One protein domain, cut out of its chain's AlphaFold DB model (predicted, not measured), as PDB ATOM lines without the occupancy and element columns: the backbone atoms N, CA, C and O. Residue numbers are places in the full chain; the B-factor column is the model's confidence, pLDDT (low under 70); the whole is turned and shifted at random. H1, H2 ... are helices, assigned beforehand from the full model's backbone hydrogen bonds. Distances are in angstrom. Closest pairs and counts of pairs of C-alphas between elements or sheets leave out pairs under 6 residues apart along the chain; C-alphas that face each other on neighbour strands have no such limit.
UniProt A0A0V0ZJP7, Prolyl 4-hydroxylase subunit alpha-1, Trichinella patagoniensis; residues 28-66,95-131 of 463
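What this domain is: This is residues 28 to 66 and 95 to 131 of the 463 residues of the protein "Prolyl 4-hydroxylase subunit alpha-1" of Trichinella patagoniensis (UniProt A0A0V0ZJP7). One long helix, H1, makes one side of a thin rod, and two shorter helices, H2 and then H3, run back beside it one after the other. Contacts between the two sides are few, and residues 95 to 100 of H2 stick out free. The printed part has 76 residues with three named helices in the order H1, H2, H3 and no named strand, and its class is all helix. It is extended, with a radius of gyration of the C-alphas of 18.7 A and spans of 65 by 20 by 12 A.

How they stand to each other: Begin with H1, residues 30 to 66, and H2, residues 95 to 110, whose centres are 27.2 A apart. They touch, with the C-alphas of Arg 57 and Leu 108 closest at 6.7 A, and run opposite ways at a shallow tilt of 15 degrees. H1 touches H2 with residues 57 to 64 alone, and H2 touches H1 with residues 105 to 108 alone. Next comes H3, residues 114 to 127, which H1 touches with residues 46 to 50 alone. Their closest C-alphas, Tyr 50 and Ala 114, are 6.6 A apart; they too run opposite ways, at a shallow tilt of 16 degrees. H2 and H3 are apart, though a tight link of 3 residues joins them. In H2 and H3 every O i to N i+4 pair is within hydrogen-bond range; in H1, 31 of 33 are.

Where its parts are: Find C-alpha 30 at (132.227, 143.542, 157.897); from there H1 runs 54.5 A to C-alpha 66 at (97.872, 148.901, 199.848). H2 runs 22.2 A from Val 95 to Lys 110. H3 runs 19.9 A from Ala 114 to C-alpha 127 at (133.560, 135.167, 176.110).

The domain as a whole: The two C-alphas farthest apart, Thr 28 and Val 95, are 65.4 A apart. Residues 67 to 94 are not printed, and C-alphas 66 and 95 are 18.0 A apart across this cut. Mean pLDDT of the printed part is 77.3; residues 28 to 36, 38 and 122 to 131 are under 70.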
ATOM      1  N   THR A  28     136.496 148.003 161.284       57.09
ATOM      2  CA  THR A  28     137.522 147.624 160.299       57.09
ATOM      3  C   THR A  28     137.208 146.342 159.527       57.09
ATOM      4  O   THR A  28     137.967 145.982 158.628       57.09
ATOM      5  N   SER A  29     136.116 145.643 159.863       60.16
ATOM      6  CA  SER A  29     135.727 144.365 159.254       60.16
ATOM      7  C   SER A  29     134.209 144.208 159.197       60.16
ATOM      8  O   SER A  29     133.546 144.313 160.226       60.16
ATOM      9  N   MET A  30     133.662 143.850 158.032       62.19
ATOM     10  CA  MET A  30     132.227 143.542 157.897       62.19
ATOM     11  C   MET A  30     131.801 142.351 158.762       62.19
ATOM     12  O   MET A  30     130.730 142.371 159.357       62.19
ATOM     13  N   ALA A  31     132.683 141.360 158.933       60.38
ATOM     14  CA  ALA A  31     132.402 140.193 159.773       60.38
ATOM     15  C   ALA A  31     132.173 140.569 161.248       60.38
ATOM     16  O   ALA A  31     131.504 139.845 161.978       60.38
ATOM     17  N   ASN A  32     132.720 141.706 161.693       67.31
ATOM     18  CA  ASN A  32     132.504 142.204 163.044       67.31
ATOM     19  C   ASN A  32     131.174 142.969 163.174       67.31
ATOM     20  O   ASN A  32     130.600 142.971 164.258       67.31
ATOM     21  N   ILE A  33     130.683 143.592 162.098       69.00
ATOM     22  CA  ILE A  33     129.399 144.310 162.084       69.00
ATOM     23  C   ILE A  33     128.232 143.323 162.179       69.00
ATOM     24  O   ILE A  33     127.327 143.542 162.977       69.00
ATOM     25  N   ASP A  34     128.290 142.197 161.465       67.19
ATOM     26  CA  ASP A  34     127.265 141.145 161.573       67.19
ATOM     27  C   ASP A  34     127.141 140.619 163.014       67.19
ATOM     28  O   ASP A  34     126.043 140.382 163.518       67.19
ATOM     29  N   MET A  35     128.269 140.504 163.722       67.12
ATOM     30  CA  MET A  35     128.286 140.113 165.135       67.12
ATOM     31  C   MET A  35     127.711 141.197 166.064       67.12
ATOM     32  O   MET A  35     127.162 140.862 167.113       67.12
ATOM     33  N   LEU A  36     127.785 142.486 165.699       69.56
ATOM     34  CA  LEU A  36     127.139 143.557 166.470       69.56
ATOM     35  C   LEU A  36     125.615 143.494 166.397       69.56
ATOM     36  O   LEU A  36     124.958 143.823 167.383       69.56
ATOM     37  N   LEU A  37     125.049 143.079 165.262       71.12
ATOM     38  CA  LEU A  37     123.597 142.931 165.130       71.12
ATOM     39  C   LEU A  37     123.069 141.891 166.124       71.12
ATOM     40  O   LEU A  37     122.120 142.167 166.854       71.12
ATOM     41  N   GLN A  38     123.762 140.754 166.235       68.62
ATOM     42  CA  GLN A  38     123.455 139.719 167.231       68.62
ATOM     43  C   GLN A  38     123.592 140.250 168.664       68.62
ATOM     44  O   GLN A  38     122.735 140.009 169.512       68.62
ATOM     45  N   MET A  39     124.637 141.039 168.934       72.31
ATOM     46  CA  MET A  39     124.820 141.673 170.239       72.31
ATOM     47  C   MET A  39     123.685 142.660 170.578       72.31
ATOM     48  O   MET A  39     123.297 142.770 171.740       72.31
ATOM     49  N   GLY A  40     123.137 143.370 169.586       72.50
ATOM     50  CA  GLY A  40     121.991 144.264 169.769       72.50
ATOM     51  C   GLY A  40     120.738 143.532 170.255       72.50
ATOM     52  O   GLY A  40     120.074 143.999 171.183       72.50
ATOM     53  N   GLU A  41     120.453 142.356 169.691       75.12
ATOM     54  CA  GLU A  41     119.352 141.489 170.137       75.12
ATOM     55  C   GLU A  41     119.560 141.003 171.583       75.12
ATOM     56  O   GLU A  41     118.628 141.006 172.392       75.12
ATOM     57  N   ASP A  42     120.800 140.658 171.942       74.50
ATOM     58  CA  ASP A  42     121.152 140.250 173.303       74.50
ATOM     59  C   ASP A  42     120.949 141.370 174.331       74.50
ATOM     60  O   ASP A  42     120.412 141.119 175.413       74.50
ATOM     61  N   VAL A  43     121.343 142.605 173.999       77.19
ATOM     62  CA  VAL A  43     121.151 143.771 174.875       77.19
ATOM     63  C   VAL A  43     119.666 144.051 175.093       77.19
ATOM     64  O   VAL A  43     119.267 144.263 176.239       77.19
ATOM     65  N   SER A  44     118.843 143.997 174.040       79.81
ATOM     66  CA  SER A  44     117.388 144.194 174.159       79.81
ATOM     67  C   SER A  44     116.786 143.219 175.168       79.81
ATOM     68  O   SER A  44     116.138 143.629 176.125       79.81
ATOM     69  N   ARG A  45     117.103 141.929 175.029       81.81
ATOM     70  CA  ARG A  45     116.614 140.881 175.929       81.81
ATOM     71  C   ARG A  45     117.038 141.099 177.386       81.81
ATOM     72  O   ARG A  45     116.307 140.737 178.303       81.81
ATOM     73  N   ILE A  46     118.226 141.653 177.623       81.69
ATOM     74  CA  ILE A  46     118.696 141.965 178.981       81.69
ATOM     75  C   ILE A  46     117.897 143.119 179.583       81.69
ATOM     76  O   ILE A  46     117.530 143.038 180.755       81.69
ATOM     77  N   ILE A  47     117.621 144.159 178.794       83.25
ATOM     78  CA  ILE A  47     116.780 145.284 179.218       83.25
ATOM     79  C   ILE A  47     115.379 144.776 179.559       83.25
ATOM     80  O   ILE A  47     114.896 145.062 180.651       83.25
ATOM     81  N   ASP A  48     114.776 143.963 178.690       88.06
ATOM     82  CA  ASP A  48     113.436 143.410 178.908       88.06
ATOM     83  C   ASP A  48     113.374 142.589 180.206       88.06
ATOM     84  O   ASP A  48     112.514 142.819 181.054       88.06
ATOM     85  N   ASN A  49     114.352 141.704 180.431       85.69
ATOM     86  CA  ASN A  49     114.437 140.922 181.666       85.69
ATOM     87  C   ASN A  49     114.614 141.804 182.914       85.69
ATOM     88  O   ASN A  49     114.012 141.527 183.951       85.69
ATOM     89  N   TYR A  50     115.434 142.858 182.832       87.19
ATOM     90  CA  TYR A  50     115.618 143.799 183.939       87.19
ATOM     91  C   TYR A  50     114.310 144.521 184.276       87.19
ATOM     92  O   TYR A  50     113.923 144.575 185.444       87.19
ATOM     93  N   VAL A  51     113.625 145.036 183.252       89.31
ATOM     94  CA  VAL A  51     112.348 145.741 183.397       89.31
ATOM     95  C   VAL A  51     111.297 144.815 184.000       89.31
ATOM     96  O   VAL A  51     110.676 145.190 184.989       89.31
ATOM     97  N   GLU A  52     111.148 143.587 183.498       90.75
ATOM     98  CA  GLU A  52     110.189 142.623 184.048       90.75
ATOM     99  C   GLU A  52     110.447 142.300 185.530       90.75
ATOM    100  O   GLU A  52     109.508 142.188 186.328       90.75
ATOM    101  N   GLU A  53     111.710 142.120 185.926       87.94
ATOM    102  CA  GLU A  53     112.063 141.853 187.324       87.94
ATOM    103  C   GLU A  53     111.757 143.054 188.228       87.94
ATOM    104  O   GLU A  53     111.207 142.878 189.325       87.94
ATOM    105  N   ASP A  54     112.051 144.269 187.765       89.19
ATOM    106  CA  ASP A  54     111.775 145.493 188.512       89.19
ATOM    107  C   ASP A  54     110.278 145.814 188.575       89.19
ATOM    108  O   ASP A  54     109.785 146.202 189.636       89.19
ATOM    109  N   GLU A  55     109.511 145.563 187.515       92.38
ATOM    110  CA  GLU A  55     108.052 145.684 187.530       92.38
ATOM    111  C   GLU A  55     107.421 144.740 188.558       92.38
ATOM    112  O   GLU A  55     106.591 145.173 189.363       92.38
ATOM    113  N   ARG A  56     107.856 143.472 188.617       91.25
ATOM    114  CA  ARG A  56     107.379 142.508 189.630       91.25
ATOM    115  C   ARG A  56     107.697 142.977 191.049       91.25
ATOM    116  O   ARG A  56     106.844 142.882 191.935       91.25
ATOM    117  N   ARG A  57     108.907 143.494 191.271       90.88
ATOM    118  CA  ARG A  57     109.345 144.044 192.564       90.88
ATOM    119  C   ARG A  57     108.511 145.261 192.969       90.88
ATOM    120  O   ARG A  57     108.056 145.347 194.113       90.88
ATOM    121  N   LEU A  58     108.268 146.180 192.037       92.06
ATOM    122  CA  LEU A  58     107.438 147.363 192.260       92.06
ATOM    123  C   LEU A  58     105.976 146.990 192.526       92.06
ATOM    124  O   LEU A  58     105.352 147.584 193.405       92.06
ATOM    125  N   GLU A  59     105.437 145.988 191.836       94.12
ATOM    126  CA  GLU A  59     104.069 145.514 192.054       94.12
ATOM    127  C   GLU A  59     103.897 144.889 193.447       94.12
ATOM    128  O   GLU A  59     102.921 145.168 194.146       94.12
ATOM    129  N   GLN A  60     104.891 144.132 193.923       90.06
ATOM    130  CA  GLN A  60     104.907 143.621 195.299       90.06
ATOM    131  C   GLN A  60     104.927 144.756 196.333       90.06
ATOM    132  O   GLN A  60     104.160 144.726 197.298       90.06
ATOM    133  N   LEU A  61     105.743 145.794 196.119       89.94
ATOM    134  CA  LEU A  61     105.783 146.968 196.996       89.94
ATOM    135  C   LEU A  61     104.460 147.751 196.987       89.94
ATOM    136  O   LEU A  61     104.004 148.193 198.046       89.94
ATOM    137  N   LYS A  62     103.807 147.890 195.825       90.81
ATOM    138  CA  LYS A  62     102.471 148.499 195.719       90.81
ATOM    139  C   LYS A  62     101.433 147.702 196.505       90.81
ATOM    140  O   LYS A  62     100.667 148.303 197.261       90.81
ATOM    141  N   LYS A  63     101.434 146.370 196.379       88.38
ATOM    142  CA  LYS A  63     100.527 145.486 197.124       88.38
ATOM    143  C   LYS A  63     100.719 145.628 198.634       88.38
ATOM    144  O   LYS A  63      99.744 145.859 199.346       88.38
ATOM    145  N   LEU A  64     101.966 145.599 199.110       85.12
ATOM    146  CA  LEU A  64     102.282 145.820 200.525       85.12
ATOM    147  C   LEU A  64     101.811 147.208 200.982       85.12
ATOM    148  O   LEU A  64     101.141 147.331 202.002       85.12
ATOM    149  N   SER A  65     102.072 148.266 200.207       85.00
ATOM    150  CA  SER A  65     101.591 149.618 200.528       85.00
ATOM    151  C   SER A  65     100.062 149.678 200.666       85.00
ATOM    152  O   SER A  65      99.548 150.312 201.595       85.00
ATOM    153  N   ALA A  66      99.327 148.999 199.780       83.88
ATOM    154  CA  ALA A  66      97.872 148.901 199.848       83.88
ATOM    155  C   ALA A  66      97.402 148.139 201.102       83.88
ATOM    156  O   ALA A  66      96.484 148.601 201.784       83.88
ATOM    157  N   VAL A  95     102.505 144.737 216.293       71.44
ATOM    158  CA  VAL A  95     103.943 145.052 216.369       71.44
ATOM    159  C   VAL A  95     104.773 144.002 215.633       71.44
ATOM    160  O   VAL A  95     105.687 144.362 214.893       71.44
ATOM    161  N   LYS A  96     104.442 142.715 215.786       75.31
ATOM    162  CA  LYS A  96     105.112 141.630 215.066       75.31
ATOM    163  C   LYS A  96     104.895 141.743 213.557       75.31
ATOM    164  O   LYS A  96     105.865 141.695 212.812       75.31
ATOM    165  N   GLN A  97     103.657 141.959 213.111       72.62
ATOM    166  CA  GLN A  97     103.327 142.125 211.695       72.62
ATOM    167  C   GLN A  97     104.032 143.345 211.096       72.62
ATOM    168  O   GLN A  97     104.596 143.247 210.013       72.62
ATOM    169  N   LEU A  98     104.068 144.479 211.804       74.06
ATOM    170  CA  LEU A  98     104.799 145.669 211.370       74.06
ATOM    171  C   LEU A  98     106.304 145.406 211.277       74.06
ATOM    172  O   LEU A  98     106.917 145.824 210.301       74.06
ATOM    173  N   ALA A  99     106.892 144.717 212.258       75.06
ATOM    174  CA  ALA A  99     108.318 144.405 212.271       75.06
ATOM    175  C   ALA A  99     108.717 143.422 211.155       75.06
ATOM    176  O   ALA A  99     109.718 143.646 210.472       75.06
ATOM    177  N   ASP A 100     107.929 142.366 210.946       77.69
ATOM    178  CA  ASP A 100     108.187 141.346 209.925       77.69
ATOM    179  C   ASP A 100     107.943 141.907 208.512       77.69
ATOM    180  O   ASP A 100     108.805 141.780 207.636       77.69
ATOM    181  N   ASN A 101     106.832 142.622 208.300       77.88
ATOM    182  CA  ASN A 101     106.533 143.255 207.016       77.88
ATOM    183  C   ASN A 101     107.526 144.374 206.689       77.88
ATOM    184  O   ASN A 101     107.918 144.512 205.534       77.88
ATOM    185  N   TRP A 102     107.984 145.145 207.682       81.44
ATOM    186  CA  TRP A 102     108.980 146.190 207.451       81.44
ATOM    187  C   TRP A 102     110.323 145.614 206.999       81.44
ATOM    188  O   TRP A 102     110.902 146.121 206.042       81.44
ATOM    189  N   ARG A 103     110.794 144.520 207.616       85.12
ATOM    190  CA  ARG A 103     112.014 143.822 207.169       85.12
ATOM    191  C   ARG A 103     111.887 143.309 205.736       85.12
ATOM    192  O   ARG A 103     112.829 143.433 204.958       85.12
ATOM    193  N   TYR A 104     110.725 142.764 205.379       86.00
ATOM    194  CA  TYR A 104     110.465 142.295 204.020       86.00
ATOM    195  C   TYR A 104     110.415 143.448 203.004       86.00
ATOM    196  O   TYR A 104     111.039 143.363 201.946       86.00
ATOM    197  N   VAL A 105     109.752 144.558 203.345       86.19
ATOM    198  CA  VAL A 105     109.738 145.791 202.537       86.19
ATOM    199  C   VAL A 105     111.154 146.331 202.350       86.19
ATOM    200  O   VAL A 105     111.543 146.646 201.228       86.19
ATOM    201  N   GLU A 106     111.946 146.399 203.420       86.94
ATOM    202  CA  GLU A 106     113.338 146.844 203.372       86.94
ATOM    203  C   GLU A 106     114.179 145.953 202.445       86.94
ATOM    204  O   GLU A 106     114.950 146.461 201.632       86.94
ATOM    205  N   GLN A 107     114.003 144.631 202.512       88.00
ATOM    206  CA  GLN A 107     114.686 143.690 201.625       88.00
ATOM    207  C   GLN A 107     114.279 143.881 200.156       88.00
ATOM    208  O   GLN A 107     115.147 143.912 199.284       88.00
ATOM    209  N   LEU A 108     112.987 144.061 199.871       87.25
ATOM    210  CA  LEU A 108     112.477 144.353 198.526       87.25
ATOM    211  C   LEU A 108     113.007 145.681 197.977       87.25
ATOM    212  O   LEU A 108     113.392 145.759 196.813       87.25
ATOM    213  N   MET A 109     113.072 146.720 198.812       86.31
ATOM    214  CA  MET A 109     113.627 148.021 198.428       86.31
ATOM    215  C   MET A 109     115.133 147.952 198.151       86.31
ATOM    216  O   MET A 109     115.611 148.646 197.259       86.31
ATOM    217  N   LYS A 110     115.872 147.109 198.884       87.19
ATOM    218  CA  LYS A 110     117.321 146.908 198.710       87.19
ATOM    219  C   LYS A 110     117.691 145.901 197.620       87.19
ATOM    220  O   LYS A 110     118.862 145.805 197.268       87.19
ATOM    221  N   THR A 111     116.737 145.120 197.115       83.94
ATOM    222  CA  THR A 111     117.011 144.127 196.071       83.94
ATOM    223  C   THR A 111     117.309 144.845 194.757       83.94
ATOM    224  O   THR A 111     116.456 145.562 194.241       83.94
ATOM    225  N   ASN A 112     118.511 144.628 194.224       78.62
ATOM    226  CA  ASN A 112     118.950 145.139 192.932       78.62
ATOM    227  C   ASN A 112     119.286 143.962 192.003       78.62
ATOM    228  O   ASN A 112     120.283 143.267 192.208       78.62
ATOM    229  N   SER A 113     118.445 143.719 190.999       78.62
ATOM    230  CA  SER A 113     118.687 142.710 189.960       78.62
ATOM    231  C   SER A 113     119.717 143.155 188.920       78.62
ATOM    232  O   SER A 113     120.336 142.303 188.275       78.62
ATOM    233  N   ALA A 114     119.963 144.466 188.793       78.88
ATOM    234  CA  ALA A 114     120.839 145.019 187.766       78.88
ATOM    235  C   ALA A 114     122.265 144.466 187.868       78.88
ATOM    236  O   ALA A 114     122.866 144.129 186.856       78.88
ATOM    237  N   GLU A 115     122.801 144.299 189.080       78.81
ATOM    238  CA  GLU A 115     124.183 143.846 189.269       78.81
ATOM    239  C   GLU A 115     124.419 142.433 188.712       78.81
ATOM    240  O   GLU A 115     125.412 142.194 188.027       78.81
ATOM    241  N   LYS A 116     123.471 141.509 188.916       78.50
ATOM    242  CA  LYS A 116     123.554 140.144 188.368       78.50
ATOM    243  C   LYS A 116     123.426 140.134 186.847       78.50
ATOM    244  O   LYS A 116     124.156 139.409 186.175       78.50
ATOM    245  N   LEU A 117     122.514 140.940 186.304       78.19
ATOM    246  CA  LEU A 117     122.302 141.045 184.859       78.19
ATOM    247  C   LEU A 117     123.519 141.665 184.157       78.19
ATOM    248  O   LEU A 117     123.980 141.132 183.149       78.19
ATOM    249  N   ILE A 118     124.108 142.714 184.737       75.25
ATOM    250  CA  ILE A 118     125.335 143.354 184.245       75.25
ATOM    251  C   ILE A 118     126.521 142.386 184.316       75.25
ATOM    252  O   ILE A 118     127.300 142.302 183.366       75.25
ATOM    253  N   GLN A 119     126.664 141.620 185.402       74.75
ATOM    254  CA  GLN A 119     127.721 140.608 185.517       74.75
ATOM    255  C   GLN A 119     127.569 139.505 184.463       74.75
ATOM    256  O   GLN A 119     128.550 139.158 183.803       74.75
ATOM    257  N   ASN A 120     126.352 139.004 184.236       71.81
ATOM    258  CA  ASN A 120     126.085 138.022 183.184       71.81
ATOM    259  C   ASN A 120     126.413 138.581 181.795       71.81
ATOM    260  O   ASN A 120     127.096 137.916 181.016       71.81
ATOM    261  N   PHE A 121     126.008 139.818 181.499       71.50
ATOM    262  CA  PHE A 121     126.364 140.488 180.247       71.50
ATOM    263  C   PHE A 121     127.877 140.649 180.087       71.50
ATOM    264  O   PHE A 121     128.428 140.367 179.024       71.50
ATOM    265  N   THR A 122     128.571 141.044 181.154       67.94
ATOM    266  CA  THR A 122     130.031 141.194 181.162       67.94
ATOM    267  C   THR A 122     130.723 139.854 180.903       67.94
ATOM    268  O   THR A 122     131.679 139.786 180.137       67.94
ATOM    269  N   HIS A 123     130.220 138.758 181.473       67.38
ATOM    270  CA  HIS A 123     130.737 137.418 181.199       67.38
ATOM    271  C   HIS A 123     130.463 136.953 179.762       67.38
ATOM    272  O   HIS A 123     131.365 136.419 179.115       67.38
ATOM    273  N   HIS A 124     129.258 137.186 179.234       64.38
ATOM    274  CA  HIS A 124     128.914 136.855 177.848       64.38
ATOM    275  C   HIS A 124     129.741 137.656 176.837       64.38
ATOM    276  O   HIS A 124     130.287 137.082 175.894       64.38
ATOM    277  N   THR A 125     129.916 138.956 177.064       60.69
ATOM    278  CA  THR A 125     130.757 139.819 176.220       60.69
ATOM    279  C   THR A 125     132.240 139.473 176.335       60.69
ATOM    280  O   THR A 125     132.946 139.493 175.331       60.69
ATOM    281  N   HIS A 126     132.731 139.076 177.514       58.47
ATOM    282  CA  HIS A 126     134.122 138.643 177.679       58.47
ATOM    283  C   HIS A 126     134.433 137.340 176.924       58.47
ATOM    284  O   HIS A 126     135.554 137.171 176.437       58.47
ATOM    285  N   ASN A 127     133.452 136.440 176.827       56.84
ATOM    286  CA  ASN A 127     133.560 135.167 176.110       56.84
ATOM    287  C   ASN A 127     133.232 135.279 174.612       56.84
ATOM    288  O   ASN A 127     133.456 134.327 173.865       56.84
ATOM    289  N   SER A 128     132.715 136.425 174.170       56.84
ATOM    290  CA  SER A 128     132.441 136.706 172.762       56.84
ATOM    291  C   SER A 128     133.710 137.164 172.043       56.84
ATOM    292  O   SER A 128     134.571 137.839 172.610       56.84
ATOM    293  N   VAL A 129     133.833 136.806 170.761       54.31
ATOM    294  CA  VAL A 129     134.981 137.185 169.915       54.31
ATOM    295  C   VAL A 129     135.009 138.701 169.645       54.31
ATOM    296  O   VAL A 129     136.073 139.266 169.390       54.31
ATOM    297  N   VAL A 130     133.857 139.374 169.738       61.66
ATOM    298  CA  VAL A 130     133.688 140.806 169.460       61.66
ATOM    299  C   VAL A 130     133.346 141.562 170.741       61.66
ATOM    300  O   VAL A 130     132.470 141.159 171.503       61.66
ATOM    301  N   ARG A 131     134.067 142.664 170.979       69.50
ATOM    302  CA  ARG A 131     133.809 143.589 172.089       69.50
ATOM    303  C   ARG A 131     132.683 144.569 171.730       69.50
ATOM    304  O   ARG A 131     132.535 144.881 170.548       69.50
TER     305      ARG A 131